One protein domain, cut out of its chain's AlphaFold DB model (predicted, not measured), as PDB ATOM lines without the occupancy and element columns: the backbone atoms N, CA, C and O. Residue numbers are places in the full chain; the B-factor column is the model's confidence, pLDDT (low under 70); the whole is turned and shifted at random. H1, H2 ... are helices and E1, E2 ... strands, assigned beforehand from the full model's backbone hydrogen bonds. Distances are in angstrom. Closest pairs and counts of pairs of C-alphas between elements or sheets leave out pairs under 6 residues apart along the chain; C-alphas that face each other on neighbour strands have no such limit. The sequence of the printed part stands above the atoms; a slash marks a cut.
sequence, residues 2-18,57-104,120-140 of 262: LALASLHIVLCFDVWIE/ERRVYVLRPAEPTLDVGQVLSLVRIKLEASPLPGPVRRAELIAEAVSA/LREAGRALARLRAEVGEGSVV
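AT A GLANCE: This is residues 2 to 18, 57 to 104 and 120 to 140 of the 262 residues of an uncharacterized protein of Deltaproteobacteria bacterium (UniProt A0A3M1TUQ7). What shape do these atoms draw? A narrow twisted ribbon of three antiparallel strands, in the order E2, E1, E3, is grazed by two helices side by side, H1 and H2, near the end of E2 at Leu 63. What is it built of? The printed part has 86 residues, with two named helices and three named strands in the order E1, E2, H1, E3, H2, of mixed class. How does it spread? It is compact, with a radius of gyration of the C-alphas of 13.5 A, yet elongated, spanning 45 by 28 by 20 A.

IN THESE COORDINATES: Where are the strands? E1 is residues 9 to 18, 28.0 A long, from C-alpha 9 at (-14.725, 17.381, -25.086). E2 is residues 57 to 63, 19.5 A, and E3 residues 92 to 98, 16.9 A. Where are the helices? H1 is residues 72 to 85, 20.0 A; H2 is residues 120 to 134, 20.7 A, ending at C-alpha 134 at (-15.631, 25.109, -39.933).

HOW THE PARTS SIT: How do the strands pair? Inner strand E1 is antiparallel to E2 at 155 degrees, with N 11 and O 61 2.8 A apart, within hydrogen-bond range. It is antiparallel to E3 at 167 degrees, with N 12 and O 96 2.9 A apart, also within range. How does H1 join in? E2, H1 and E3 form a split strand-helix-strand unit, two strands running the same way with E1 between them, and a right-handed crossover. H1 only grazes the sheet with residues 75 to 83. Where is H2? It touches H1 with residues 128 to 134 alone, the closest C-alphas being Lys 82 and Ala 132, 5.2 A, at a shallow tilt of 30 degrees, the same way. Every O i to N i+4 pair in H1 and H2 is within hydrogen-bond range.

THE WHOLE: Where is it cut? Residues 19 to 56 are not printed, with C-alphas 18 and 57 10.8 A apart, nor are 105 to 119, with C-alphas 104 and 120 18.4 A apart. Where is confidence low? The model's pLDDT is under 70 at residues 2 to 18 and 103 to 104.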
ATOM      1  N   LEU A   2     -22.638  19.518  -9.739       29.61
ATOM      2  CA  LEU A   2     -21.396  19.811 -10.451       29.61
ATOM      3  C   LEU A   2     -21.767  20.176 -11.888       29.61
ATOM      4  O   LEU A   2     -22.295  19.324 -12.589       29.61
ATOM      5  N   ALA A   3     -21.547  21.423 -12.303       41.38
ATOM      6  CA  ALA A   3     -21.693  21.848 -13.694       41.38
ATOM      7  C   ALA A   3     -20.300  22.122 -14.270       41.38
ATOM      8  O   ALA A   3     -19.572  22.944 -13.724       41.38
ATOM      9  N   LEU A   4     -19.949  21.391 -15.328       36.75
ATOM     10  CA  LEU A   4     -18.619  21.298 -15.948       36.75
ATOM     11  C   LEU A   4     -18.278  22.578 -16.735       36.75
ATOM     12  O   LEU A   4     -19.157  23.055 -17.439       36.75
ATOM     13  N   ALA A   5     -17.050  23.121 -16.667       45.88
ATOM     14  CA  ALA A   5     -16.707  24.489 -17.132       45.88
ATOM     15  C   ALA A   5     -15.295  24.763 -17.735       45.88
ATOM     16  O   ALA A   5     -14.736  25.819 -17.468       45.88
ATOM     17  N   SER A   6     -14.695  23.877 -18.523       36.44
ATOM     18  CA  SER A   6     -13.747  24.251 -19.596       36.44
ATOM     19  C   SER A   6     -13.646  23.028 -20.489       36.44
ATOM     20  O   SER A   6     -12.762  22.195 -20.365       36.44
ATOM     21  N   LEU A   7     -14.704  22.806 -21.262       49.75
ATOM     22  CA  LEU A   7     -14.897  21.537 -21.940       49.75
ATOM     23  C   LEU A   7     -14.092  21.543 -23.232       49.75
ATOM     24  O   LEU A   7     -14.585  21.985 -24.266       49.75
ATOM     25  N   HIS A   8     -12.873  21.023 -23.187       53.41
ATOM     26  CA  HIS A   8     -12.390  20.248 -24.319       53.41
ATOM     27  C   HIS A   8     -13.083  18.897 -24.207       53.41
ATOM     28  O   HIS A   8     -12.642  18.032 -23.454       53.41
ATOM     29  N   ILE A   9     -14.212  18.734 -24.900       58.53
ATOM     30  CA  ILE A   9     -14.725  17.381 -25.086       58.53
ATOM     31  C   ILE A   9     -13.854  16.751 -26.151       58.53
ATOM     32  O   ILE A   9     -13.851  17.210 -27.295       58.53
ATOM     33  N   VAL A  10     -13.116  15.725 -25.764       64.81
ATOM     34  CA  VAL A  10     -12.340  14.928 -26.702       64.81
ATOM     35  C   VAL A  10     -13.171  13.699 -27.033       64.81
ATOM     36  O   VAL A  10     -13.408  12.853 -26.169       64.81
ATOM     37  N   LEU A  11     -13.642  13.622 -28.275       58.47
ATOM     38  CA  LEU A  11     -14.234  12.409 -28.818       58.47
ATOM     39  C   LEU A  11     -13.136  11.595 -29.481       58.47
ATOM     40  O   LEU A  11     -12.501  12.082 -30.416       58.47
ATOM     41  N   CYS A  12     -12.925  10.370 -29.016       60.41
ATOM     42  CA  CYS A  12     -12.028   9.425 -29.667       60.41
ATOM     43  C   CYS A  12     -12.853   8.327 -30.328       60.41
ATOM     44  O   CYS A  12     -13.626   7.651 -29.650       60.41
ATOM     45  N   PHE A  13     -12.662   8.138 -31.629       63.50
ATOM     46  CA  PHE A  13     -13.256   7.044 -32.384       63.50
ATOM     47  C   PHE A  13     -12.159   6.094 -32.845       63.50
ATOM     48  O   PHE A  13     -11.198   6.524 -33.484       63.50
ATOM     49  N   ASP A  14     -12.313   4.813 -32.523       55.19
ATOM     50  CA  ASP A  14     -11.545   3.740 -33.151       55.19
ATOM     51  C   ASP A  14     -12.317   3.277 -34.392       55.19
ATOM     52  O   ASP A  14     -13.369   2.631 -34.275       55.19
ATOM     53  N   VAL A  15     -11.807   3.643 -35.570       59.75
ATOM     54  CA  VAL A  15     -12.421   3.333 -36.864       59.75
ATOM     55  C   VAL A  15     -11.682   2.176 -37.517       59.75
ATOM     56  O   VAL A  15     -10.451   2.102 -37.488       59.75
ATOM     57  N   TRP A  16     -12.456   1.258 -38.086       51.41
ATOM     58  CA  TRP A  16     -11.939   0.180 -38.919       51.41
ATOM     59  C   TRP A  16     -12.025   0.605 -40.376       51.41
ATOM     60  O   TRP A  16     -13.108   0.950 -40.847       51.41
ATOM     61  N   ILE A  17     -10.893   0.584 -41.070       56.19
ATOM     62  CA  ILE A  17     -10.851   0.752 -42.519       56.19
ATOM     63  C   ILE A  17     -10.507  -0.616 -43.085       56.19
ATOM     64  O   ILE A  17      -9.439  -1.165 -42.809       56.19
ATOM     65  N   GLU A  18     -11.465  -1.199 -43.792       45.75
ATOM     66  CA  GLU A  18     -11.238  -2.413 -44.557       45.75
ATOM     67  C   GLU A  18     -10.415  -2.000 -45.779       45.75
ATOM     68  O   GLU A  18     -10.842  -1.144 -46.553       45.75
ATOM     69  N   GLU A  57      -7.462   3.194 -37.476       79.38
ATOM     70  CA  GLU A  57      -7.321   4.653 -37.438       79.38
ATOM     71  C   GLU A  57      -8.050   5.206 -36.209       79.38
ATOM     72  O   GLU A  57      -9.259   5.027 -36.040       79.38
ATOM     73  N   ARG A  58      -7.310   5.892 -35.330       80.31
ATOM     74  CA  ARG A  58      -7.895   6.609 -34.194       80.31
ATOM     75  C   ARG A  58      -8.137   8.060 -34.590       80.31
ATOM     76  O   ARG A  58      -7.183   8.815 -34.766       80.31
ATOM     77  N   ARG A  59      -9.404   8.471 -34.656       82.88
ATOM     78  CA  ARG A  59      -9.781   9.870 -34.902       82.88
ATOM     79  C   ARG A  59     -10.152  10.580 -33.619       82.88
ATOM     80  O   ARG A  59     -10.897  10.051 -32.796       82.88
ATOM     81  N   VAL A  60      -9.627  11.792 -33.468       84.69
ATOM     82  CA  VAL A  60      -9.819  12.621 -32.281       84.69
ATOM     83  C   VAL A  60     -10.472  13.937 -32.681       84.69
ATOM     84  O   VAL A  60      -9.918  14.696 -33.470       84.69
ATOM     85  N   TYR A  61     -11.633  14.226 -32.098       84.88
ATOM     86  CA  TYR A  61     -12.346  15.483 -32.300       84.88
ATOM     87  C   TYR A  61     -12.396  16.270 -31.004       84.88
ATOM     88  O   TYR A  61     -12.753  15.735 -29.957       84.88
ATOM     89  N   VAL A  62     -12.078  17.557 -31.088       85.44
ATOM     90  CA  VAL A  62     -12.203  18.487 -29.965       85.44
ATOM     91  C   VAL A  62     -13.459  19.325 -30.167       85.44
ATOM     92  O   VAL A  62     -13.632  19.948 -31.218       85.44
ATOM     93  N   LEU A  63     -14.328  19.349 -29.160       85.69
ATOM     94  CA  LEU A  63     -15.483  20.240 -29.097       85.69
ATOM     95  C   LEU A  63     -15.288  21.240 -27.968       85.69
ATOM     96  O   LEU A  63     -14.866  20.858 -26.877       85.69
ATOM     97  N   ARG A  64     -15.668  22.495 -28.220       84.56
ATOM     98  CA  ARG A  64     -15.697  23.558 -27.213       84.56
ATOM     99  C   ARG A  64     -17.081  24.199 -27.139       84.56
ATOM    100  O   ARG A  64     -17.412  25.032 -27.989       84.56
ATOM    101  N   PRO A  65     -17.902  23.827 -26.143       84.25
ATOM    102  CA  PRO A  65     -19.156  24.510 -25.867       84.25
ATOM    103  C   PRO A  65     -18.944  26.000 -25.582       84.25
ATOM    104  O   PRO A  65     -17.886  26.429 -25.129       84.25
ATOM    105  N   ALA A  66     -19.986  26.792 -25.832       83.88
ATOM    106  CA  ALA A  66     -19.981  28.234 -25.592       83.88
ATOM    107  C   ALA A  66     -19.772  28.595 -24.123       83.88
ATOM    108  O   ALA A  66     -19.092  29.562 -23.787       83.88
ATOM    109  N   GLU A  67     -20.411  27.810 -23.270       80.25
ATOM    110  CA  GLU A  67     -20.335  27.915 -21.839       80.25
ATOM    111  C   GLU A  67     -20.238  26.512 -21.241       80.25
ATOM    112  O   GLU A  67     -20.697  25.531 -21.835       80.25
ATOM    113  N   PRO A  68     -19.694  26.446 -20.028       79.00
ATOM    114  CA  PRO A  68     -19.894  25.346 -19.104       79.00
ATOM    115  C   PRO A  68     -21.323  24.799 -19.109       79.00
ATOM    116  O   PRO A  68     -22.253  25.533 -18.767       79.00
ATOM    117  N   THR A  69     -21.534  23.541 -19.491       80.62
ATOM    118  CA  THR A  69     -22.900  23.028 -19.637       80.62
ATOM    119  C   THR A  69     -23.044  21.562 -19.253       80.62
ATOM    120  O   THR A  69     -22.147  20.749 -19.463       80.62
ATOM    121  N   LEU A  70     -24.208  21.250 -18.681       81.88
ATOM    122  CA  LEU A  70     -24.733  19.892 -18.498       81.88
ATOM    123  C   LEU A  70     -25.900  19.612 -19.458       81.88
ATOM    124  O   LEU A  70     -26.549  18.575 -19.361       81.88
ATOM    125  N   ASP A  71     -26.206  20.557 -20.349       83.75
ATOM    126  CA  ASP A  71     -27.258  20.403 -21.344       83.75
ATOM    127  C   ASP A  71     -26.809  19.399 -22.411       83.75
ATOM    128  O   ASP A  71     -26.019  19.707 -23.310       83.75
ATOM    129  N   VAL A  72     -27.335  18.182 -22.288       85.69
ATOM    130  CA  VAL A  72     -27.058  17.063 -23.191       85.69
ATOM    131  C   VAL A  72     -27.441  17.406 -24.632       85.69
ATOM    132  O   VAL A  72     -26.709  17.050 -25.554       85.69
ATOM    133  N   GLY A  73     -28.537  18.141 -24.845       87.62
ATOM    134  CA  GLY A  73     -28.996  18.516 -26.182       87.62
ATOM    135  C   GLY A  73     -28.003  19.431 -26.896       87.62
ATOM    136  O   GLY A  73     -27.708  19.235 -28.077       87.62
ATOM    137  N   GLN A  74     -27.416  20.385 -26.169       84.25
ATOM    138  CA  GLN A  74     -26.367  21.253 -26.716       84.25
ATOM    139  C   GLN A  74     -25.099  20.476 -27.072       84.25
ATOM    140  O   GLN A  74     -24.530  20.699 -28.142       84.25
ATOM    141  N   VAL A  75     -24.666  19.556 -26.208       87.19
ATOM    142  CA  VAL A  75     -23.471  18.737 -26.461       87.19
ATOM    143  C   VAL A  75     -23.682  17.840 -27.680       87.19
ATOM    144  O   VAL A  75     -22.871  17.877 -28.603       87.19
ATOM    145  N   LEU A  76     -24.793  17.100 -27.737       90.12
ATOM    146  CA  LEU A  76     -25.106  16.220 -28.866       90.12
ATOM    147  C   LEU A  76     -25.243  16.987 -30.183       90.12
ATOM    148  O   LEU A  76     -24.802  16.499 -31.221       90.12
ATOM    149  N   SER A  77     -25.788  18.207 -30.150       91.44
ATOM    150  CA  SER A  77     -25.840  19.069 -31.334       91.44
ATOM    151  C   SER A  77     -24.442  19.384 -31.876       91.44
ATOM    152  O   SER A  77     -24.251  19.337 -33.088       91.44
ATOM    153  N   LEU A  78     -23.462  19.671 -31.011       90.12
ATOM    154  CA  LEU A  78     -22.080  19.932 -31.435       90.12
ATOM    155  C   LEU A  78     -21.384  18.667 -31.943       90.12
ATOM    156  O   LEU A  78     -20.679  18.731 -32.946       90.12
ATOM    157  N   VAL A  79     -21.604  17.525 -31.280       89.69
ATOM    158  CA  VAL A  79     -21.097  16.215 -31.724       89.69
ATOM    159  C   VAL A  79     -21.588  15.922 -33.139       89.69
ATOM    160  O   VAL A  79     -20.786  15.599 -34.011       89.69
ATOM    161  N   ARG A  80     -22.892  16.094 -33.378       91.56
ATOM    162  CA  ARG A  80     -23.512  15.865 -34.681       91.56
ATOM    163  C   ARG A  80     -22.890  16.741 -35.766       91.56
ATOM    164  O   ARG A  80     -22.417  16.199 -36.756       91.56
ATOM    165  N   ILE A  81     -22.818  18.056 -35.542       92.50
ATOM    166  CA  ILE A  81     -22.195  18.997 -36.491       92.50
ATOM    167  C   ILE A  81     -20.754  18.578 -36.807       92.50
ATOM    168  O   ILE A  81     -20.329  18.619 -37.957       92.50
ATOM    169  N   LYS A  82     -19.994  18.146 -35.794       89.38
ATOM    170  CA  LYS A  82     -18.590  17.770 -35.975       89.38
ATOM    171  C   LYS A  82     -18.414  16.509 -36.815       89.38
ATOM    172  O   LYS A  82     -17.499  16.455 -37.631       89.38
ATOM    173  N   LEU A  83     -19.283  15.520 -36.614       88.75
ATOM    174  CA  LEU A  83     -19.285  14.278 -37.384       88.75
ATOM    175  C   LEU A  83     -19.804  14.484 -38.811       88.75
ATOM    176  O   LEU A  83     -19.295  13.854 -39.729       88.75
ATOM    177  N   GLU A  84     -20.769  15.386 -39.013       90.12
ATOM    178  CA  GLU A  84     -21.246  15.768 -40.349       90.12
ATOM    179  C   GLU A  84     -20.157  16.516 -41.138       90.12
ATOM    180  O   GLU A  84     -19.940  16.227 -42.311       90.12
ATOM    181  N   ALA A  85     -19.420  17.425 -40.489       87.81
ATOM    182  CA  ALA A  85     -18.327  18.174 -41.118       87.81
ATOM    183  C   ALA A  85     -17.085  17.316 -41.425       87.81
ATOM    184  O   ALA A  85     -16.261  17.681 -42.263       87.81
ATOM    185  N   SER A  86     -16.912  16.191 -40.731       85.38
ATOM    186  CA  SER A  86     -15.780  15.285 -40.919       85.38
ATOM    187  C   SER A  86     -16.245  13.840 -40.732       85.38
ATOM    188  O   SER A  86     -16.083  13.278 -39.641       85.38
ATOM    189  N   PRO A  87     -16.839  13.241 -41.782       83.81
ATOM    190  CA  PRO A  87     -17.391  11.900 -41.704       83.81
ATOM    191  C   PRO A  87     -16.299  10.877 -41.390       83.81
ATOM    192  O   PRO A  87     -15.129  11.017 -41.766       83.81
ATOM    193  N   LEU A  88     -16.699   9.842 -40.658       86.25
ATOM    194  CA  LEU A  88     -15.822   8.735 -40.307       86.25
ATOM    195  C   LEU A  88     -15.649   7.832 -41.538       86.25
ATOM    196  O   LEU A  88     -16.638   7.550 -42.212       86.25
ATOM    197  N   PRO A  89     -14.423   7.371 -41.836       83.44
ATOM    198  CA  PRO A  89     -14.135   6.626 -43.063       83.44
ATOM    199  C   PRO A  89     -14.676   5.187 -43.064       83.44
ATOM    200  O   PRO A  89     -14.550   4.495 -44.064       83.44
ATOM    201  N   GLY A  90     -15.266   4.721 -41.961       84.31
ATOM    202  CA  GLY A  90     -15.718   3.344 -41.820       84.31
ATOM    203  C   GLY A  90     -16.505   3.097 -40.531       84.31
ATOM    204  O   GLY A  90     -16.812   4.042 -39.791       84.31
ATOM    205  N   PRO A  91     -16.849   1.830 -40.242       83.62
ATOM    206  CA  PRO A  91     -17.607   1.461 -39.055       83.62
ATOM    207  C   PRO A  91     -16.855   1.785 -37.756       83.62
ATOM    208  O   PRO A  91     -15.642   1.594 -37.624       83.62
ATOM    209  N   VAL A  92     -17.614   2.242 -36.760       83.75
ATOM    210  CA  VAL A  92     -17.112   2.625 -35.434       83.75
ATOM    211  C   VAL A  92     -17.273   1.462 -34.468       83.75
ATOM    212  O   VAL A  92     -18.394   1.026 -34.212       83.75
ATOM    213  N   ARG A  93     -16.172   0.993 -33.872       81.44
ATOM    214  CA  ARG A  93     -16.237  -0.026 -32.806       81.44
ATOM    215  C   ARG A  93     -16.318   0.557 -31.411       81.44
ATOM    216  O   ARG A  93     -16.946  -0.025 -30.531       81.44
ATOM    217  N   ARG A  94     -15.648   1.685 -31.199       79.25
ATOM    218  CA  ARG A  94     -15.560   2.331 -29.897       79.25
ATOM    219  C   ARG A  94     -15.628   3.835 -30.076       79.25
ATOM    220  O   ARG A  94     -14.932   4.392 -30.922       79.25
ATOM    221  N   ALA A  95     -16.467   4.458 -29.260       82.50
ATOM    222  CA  ALA A  95     -16.543   5.897 -29.106       82.50
ATOM    223  C   ALA A  95     -16.304   6.223 -27.632       82.50
ATOM    224  O   ALA A  95     -16.978   5.687 -26.752       82.50
ATOM    225  N   GLU A  96     -15.336   7.086 -27.366       83.19
ATOM    226  CA  GLU A  96     -15.060   7.598 -26.028       83.19
ATOM    227  C   GLU A  96     -15.317   9.094 -25.996       83.19
ATOM    228  O   GLU A  96     -14.895   9.815 -26.899       83.19
ATOM    229  N   LEU A  97     -15.973   9.551 -24.932       82.88
ATOM    230  CA  LEU A  97     -16.188  10.962 -24.654       82.88
ATOM    231  C   LEU A  97     -15.475  11.309 -23.352       82.88
ATOM    232  O   LEU A  97     -15.843  10.823 -22.286       82.88
ATOM    233  N   ILE A  98     -14.461  12.162 -23.451       83.38
ATOM    234  CA  ILE A  98     -13.721  12.679 -22.300       83.38
ATOM    235  C   ILE A  98     -14.133  14.135 -22.115       83.38
ATOM    236  O   ILE A  98     -14.053  14.911 -23.063       83.38
ATOM    237  N   ALA A  99     -14.579  14.503 -20.914       82.56
ATOM    238  CA  ALA A  99     -14.977  15.867 -20.577       82.56
ATOM    239  C   ALA A  99     -14.277  16.336 -19.298       82.56
ATOM    240  O   ALA A  99     -14.168  15.587 -18.329       82.56
ATOM    241  N   GLU A 100     -13.839  17.593 -19.286       81.31
ATOM    242  CA  GLU A 100     -13.175  18.199 -18.133       81.31
ATOM    243  C   GLU A 100     -14.180  18.908 -17.210       81.31
ATOM    244  O   GLU A 100     -14.937  19.792 -17.620       81.31
ATOM    245  N   ALA A 101     -14.198  18.518 -15.936       74.56
ATOM    246  CA  ALA A 101     -15.049  19.119 -14.918       74.56
ATOM    247  C   ALA A 101     -14.373  20.316 -14.256       74.56
ATOM    248  O   ALA A 101     -13.185  20.290 -13.970       74.56
ATOM    249  N   VAL A 102     -15.155  21.330 -13.897       73.56
ATOM    250  CA  VAL A 102     -14.686  22.432 -13.043       73.56
ATOM    251  C   VAL A 102     -15.879  23.038 -12.295       73.56
ATOM    252  O   VAL A 102     -17.026  22.644 -12.497       73.56
ATOM    253  N   SER A 103     -15.606  23.977 -11.394       68.50
ATOM    254  CA  SER A 103     -16.578  24.492 -10.435       68.50
ATOM    255  C   SER A 103     -17.679  25.348 -11.064       68.50
ATOM    256  O   SER A 103     -17.423  26.350 -11.735       68.50
ATOM    257  N   ALA A 104     -18.927  25.010 -10.736       65.44
ATOM    258  CA  ALA A 104     -20.095  25.789 -11.120       65.44
ATOM    259  C   ALA A 104     -20.067  27.178 -10.459       65.44
ATOM    260  O   ALA A 104     -20.109  27.300  -9.232       65.44
ATOM    261  N   LEU A 120     -25.621  37.386 -25.102       83.44
ATOM    262  CA  LEU A 120     -24.254  36.881 -25.222       83.44
ATOM    263  C   LEU A 120     -24.201  35.355 -25.164       83.44
ATOM    264  O   LEU A 120     -23.298  34.773 -25.759       83.44
ATOM    265  N   ARG A 121     -25.161  34.715 -24.481       82.56
ATOM    266  CA  ARG A 121     -25.228  33.253 -24.373       82.56
ATOM    267  C   ARG A 121     -25.558  32.640 -25.729       82.56
ATOM    268  O   ARG A 121     -24.867  31.726 -26.168       82.56
ATOM    269  N   GLU A 122     -26.562  33.188 -26.419       85.69
ATOM    270  CA  GLU A 122     -26.893  32.790 -27.796       85.69
ATOM    271  C   GLU A 122     -25.746  33.072 -28.766       85.69
ATOM    272  O   GLU A 122     -25.383  32.209 -29.562       85.69
ATOM    273  N   ALA A 123     -25.119  34.249 -28.670       87.12
ATOM    274  CA  ALA A 123     -23.957  34.565 -29.498       87.12
ATOM    275  C   ALA A 123     -22.811  33.567 -29.267       87.12
ATOM    276  O   ALA A 123     -22.205  33.088 -30.222       87.12
ATOM    277  N   GLY A 124     -22.547  33.198 -28.010       89.19
ATOM    278  CA  GLY A 124     -21.585  32.157 -27.667       89.19
ATOM    279  C   GLY A 124     -21.940  30.813 -28.303       89.19
ATOM    280  O   GLY A 124     -21.070  30.185 -28.907       89.19
ATOM    281  N   ARG A 125     -23.210  30.385 -28.215       89.19
ATOM    282  CA  ARG A 125     -23.696  29.139 -28.841       89.19
ATOM    283  C   ARG A 125     -23.492  29.137 -30.350       89.19
ATOM    284  O   ARG A 125     -23.014  28.144 -30.891       89.19
ATOM    285  N   ALA A 126     -23.809  30.245 -31.015       90.06
ATOM    286  CA  ALA A 126     -23.599  30.392 -32.451       90.06
ATOM    287  C   ALA A 126     -22.114  30.239 -32.824       90.06
ATOM    288  O   ALA A 126     -21.787  29.474 -33.728       90.06
ATOM    289  N   LEU A 127     -21.203  30.879 -32.082       90.44
ATOM    290  CA  LEU A 127     -19.764  30.724 -32.321       90.44
ATOM    291  C   LEU A 127     -19.268  29.296 -32.056       90.44
ATOM    292  O   LEU A 127     -18.416  28.811 -32.791       90.44
ATOM    293  N   ALA A 128     -19.798  28.604 -31.044       89.88
ATOM    294  CA  ALA A 128     -19.441  27.209 -30.782       89.88
ATOM    295  C   ALA A 128     -19.831  26.283 -31.948       89.88
ATOM    296  O   ALA A 128     -19.051  25.404 -32.312       89.88
ATOM    297  N   ARG A 129     -20.992  26.515 -32.577       91.12
ATOM    298  CA  ARG A 129     -21.405  25.783 -33.785       91.12
ATOM    299  C   ARG A 129     -20.467  26.049 -34.958       91.12
ATOM    300  O   ARG A 129     -20.003  25.093 -35.562       91.12
ATOM    301  N   LEU A 130     -20.099  27.312 -35.199       91.00
ATOM    302  CA  LEU A 130     -19.133  27.667 -36.247       91.00
ATOM    303  C   LEU A 130     -17.769  26.990 -36.038       91.00
ATOM    304  O   LEU A 130     -17.192  26.477 -36.991       91.00
ATOM    305  N   ARG A 131     -17.271  26.919 -34.794       90.69
ATOM    306  CA  ARG A 131     -16.024  26.190 -34.485       90.69
ATOM    307  C   ARG A 131     -16.152  24.682 -34.703       90.69
ATOM    308  O   ARG A 131     -15.199  24.033 -35.141       90.69
ATOM    309  N   ALA A 132     -17.313  24.108 -34.384       87.94
ATOM    310  CA  ALA A 132     -17.569  22.698 -34.640       87.94
ATOM    311  C   ALA A 132     -17.567  22.415 -36.151       87.94
ATOM    312  O   ALA A 132     -16.840  21.525 -36.586       87.94
ATOM    313  N   GLU A 133     -18.286  23.221 -36.927       91.19
ATOM    314  CA  GLU A 133     -18.490  23.044 -38.367       91.19
ATOM    315  C   GLU A 133     -17.239  23.369 -39.196       91.19
ATOM    316  O   GLU A 133     -16.727  22.516 -39.911       91.19
ATOM    317  N   VAL A 134     -16.705  24.585 -39.065       88.12
ATOM    318  CA  VAL A 134     -15.631  25.109 -39.933       88.12
ATOM    319  C   VAL A 134     -14.237  24.833 -39.355       88.12
ATOM    320  O   VAL A 134     -13.224  24.929 -40.041       88.12
ATOM    321  N   GLY A 135     -14.161  24.467 -38.075       86.56
ATOM    322  CA  GLY A 135     -12.912  24.170 -37.377       86.56
ATOM    323  C   GLY A 135     -12.573  25.195 -36.299       86.56
ATOM    324  O   GLY A 135     -13.060  26.325 -36.285       86.56
ATOM    325  N   GLU A 136     -11.707  24.795 -35.368       84.06
ATOM    326  CA  GLU A 136     -11.457  25.551 -34.135       84.06
ATOM    327  C   GLU A 136     -10.795  26.921 -34.385       84.06
ATOM    328  O   GLU A 136     -11.025  27.870 -33.638       84.06
ATOM    329  N   GLY A 137     -10.020  27.046 -35.468       85.81
ATOM    330  CA  GLY A 137      -9.358  28.290 -35.878       85.81
ATOM    331  C   GLY A 137     -10.239  29.275 -36.657       85.81
ATOM    332  O   GLY A 137      -9.758  30.338 -37.031       85.81
ATOM    333  N   SER A 138     -11.510  28.947 -36.914       87.75
ATOM    334  CA  SER A 138     -12.402  29.769 -37.752       87.75
ATOM    335  C   SER A 138     -12.926  31.027 -37.055       87.75
ATOM    336  O   SER A 138     -13.223  32.030 -37.702       87.75
ATOM    337  N   VAL A 139     -13.034  30.999 -35.724       90.19
ATOM    338  CA  VAL A 139     -13.617  32.092 -34.941       90.19
ATOM    339  C   VAL A 139     -12.515  32.901 -34.262       90.19
ATOM    340  O   VAL A 139     -12.053  32.581 -33.161       90.19
ATOM    341  N   VAL A 140     -12.131  33.997 -34.915       90.94
ATOM    342  CA  VAL A 140     -11.029  34.877 -34.506       90.94
ATOM    343  C   VAL A 140     -11.458  36.342 -34.419       90.94
ATOM    344  O   VAL A 140     -12.434  36.769 -35.034       90.94
TER     345      VAL A 140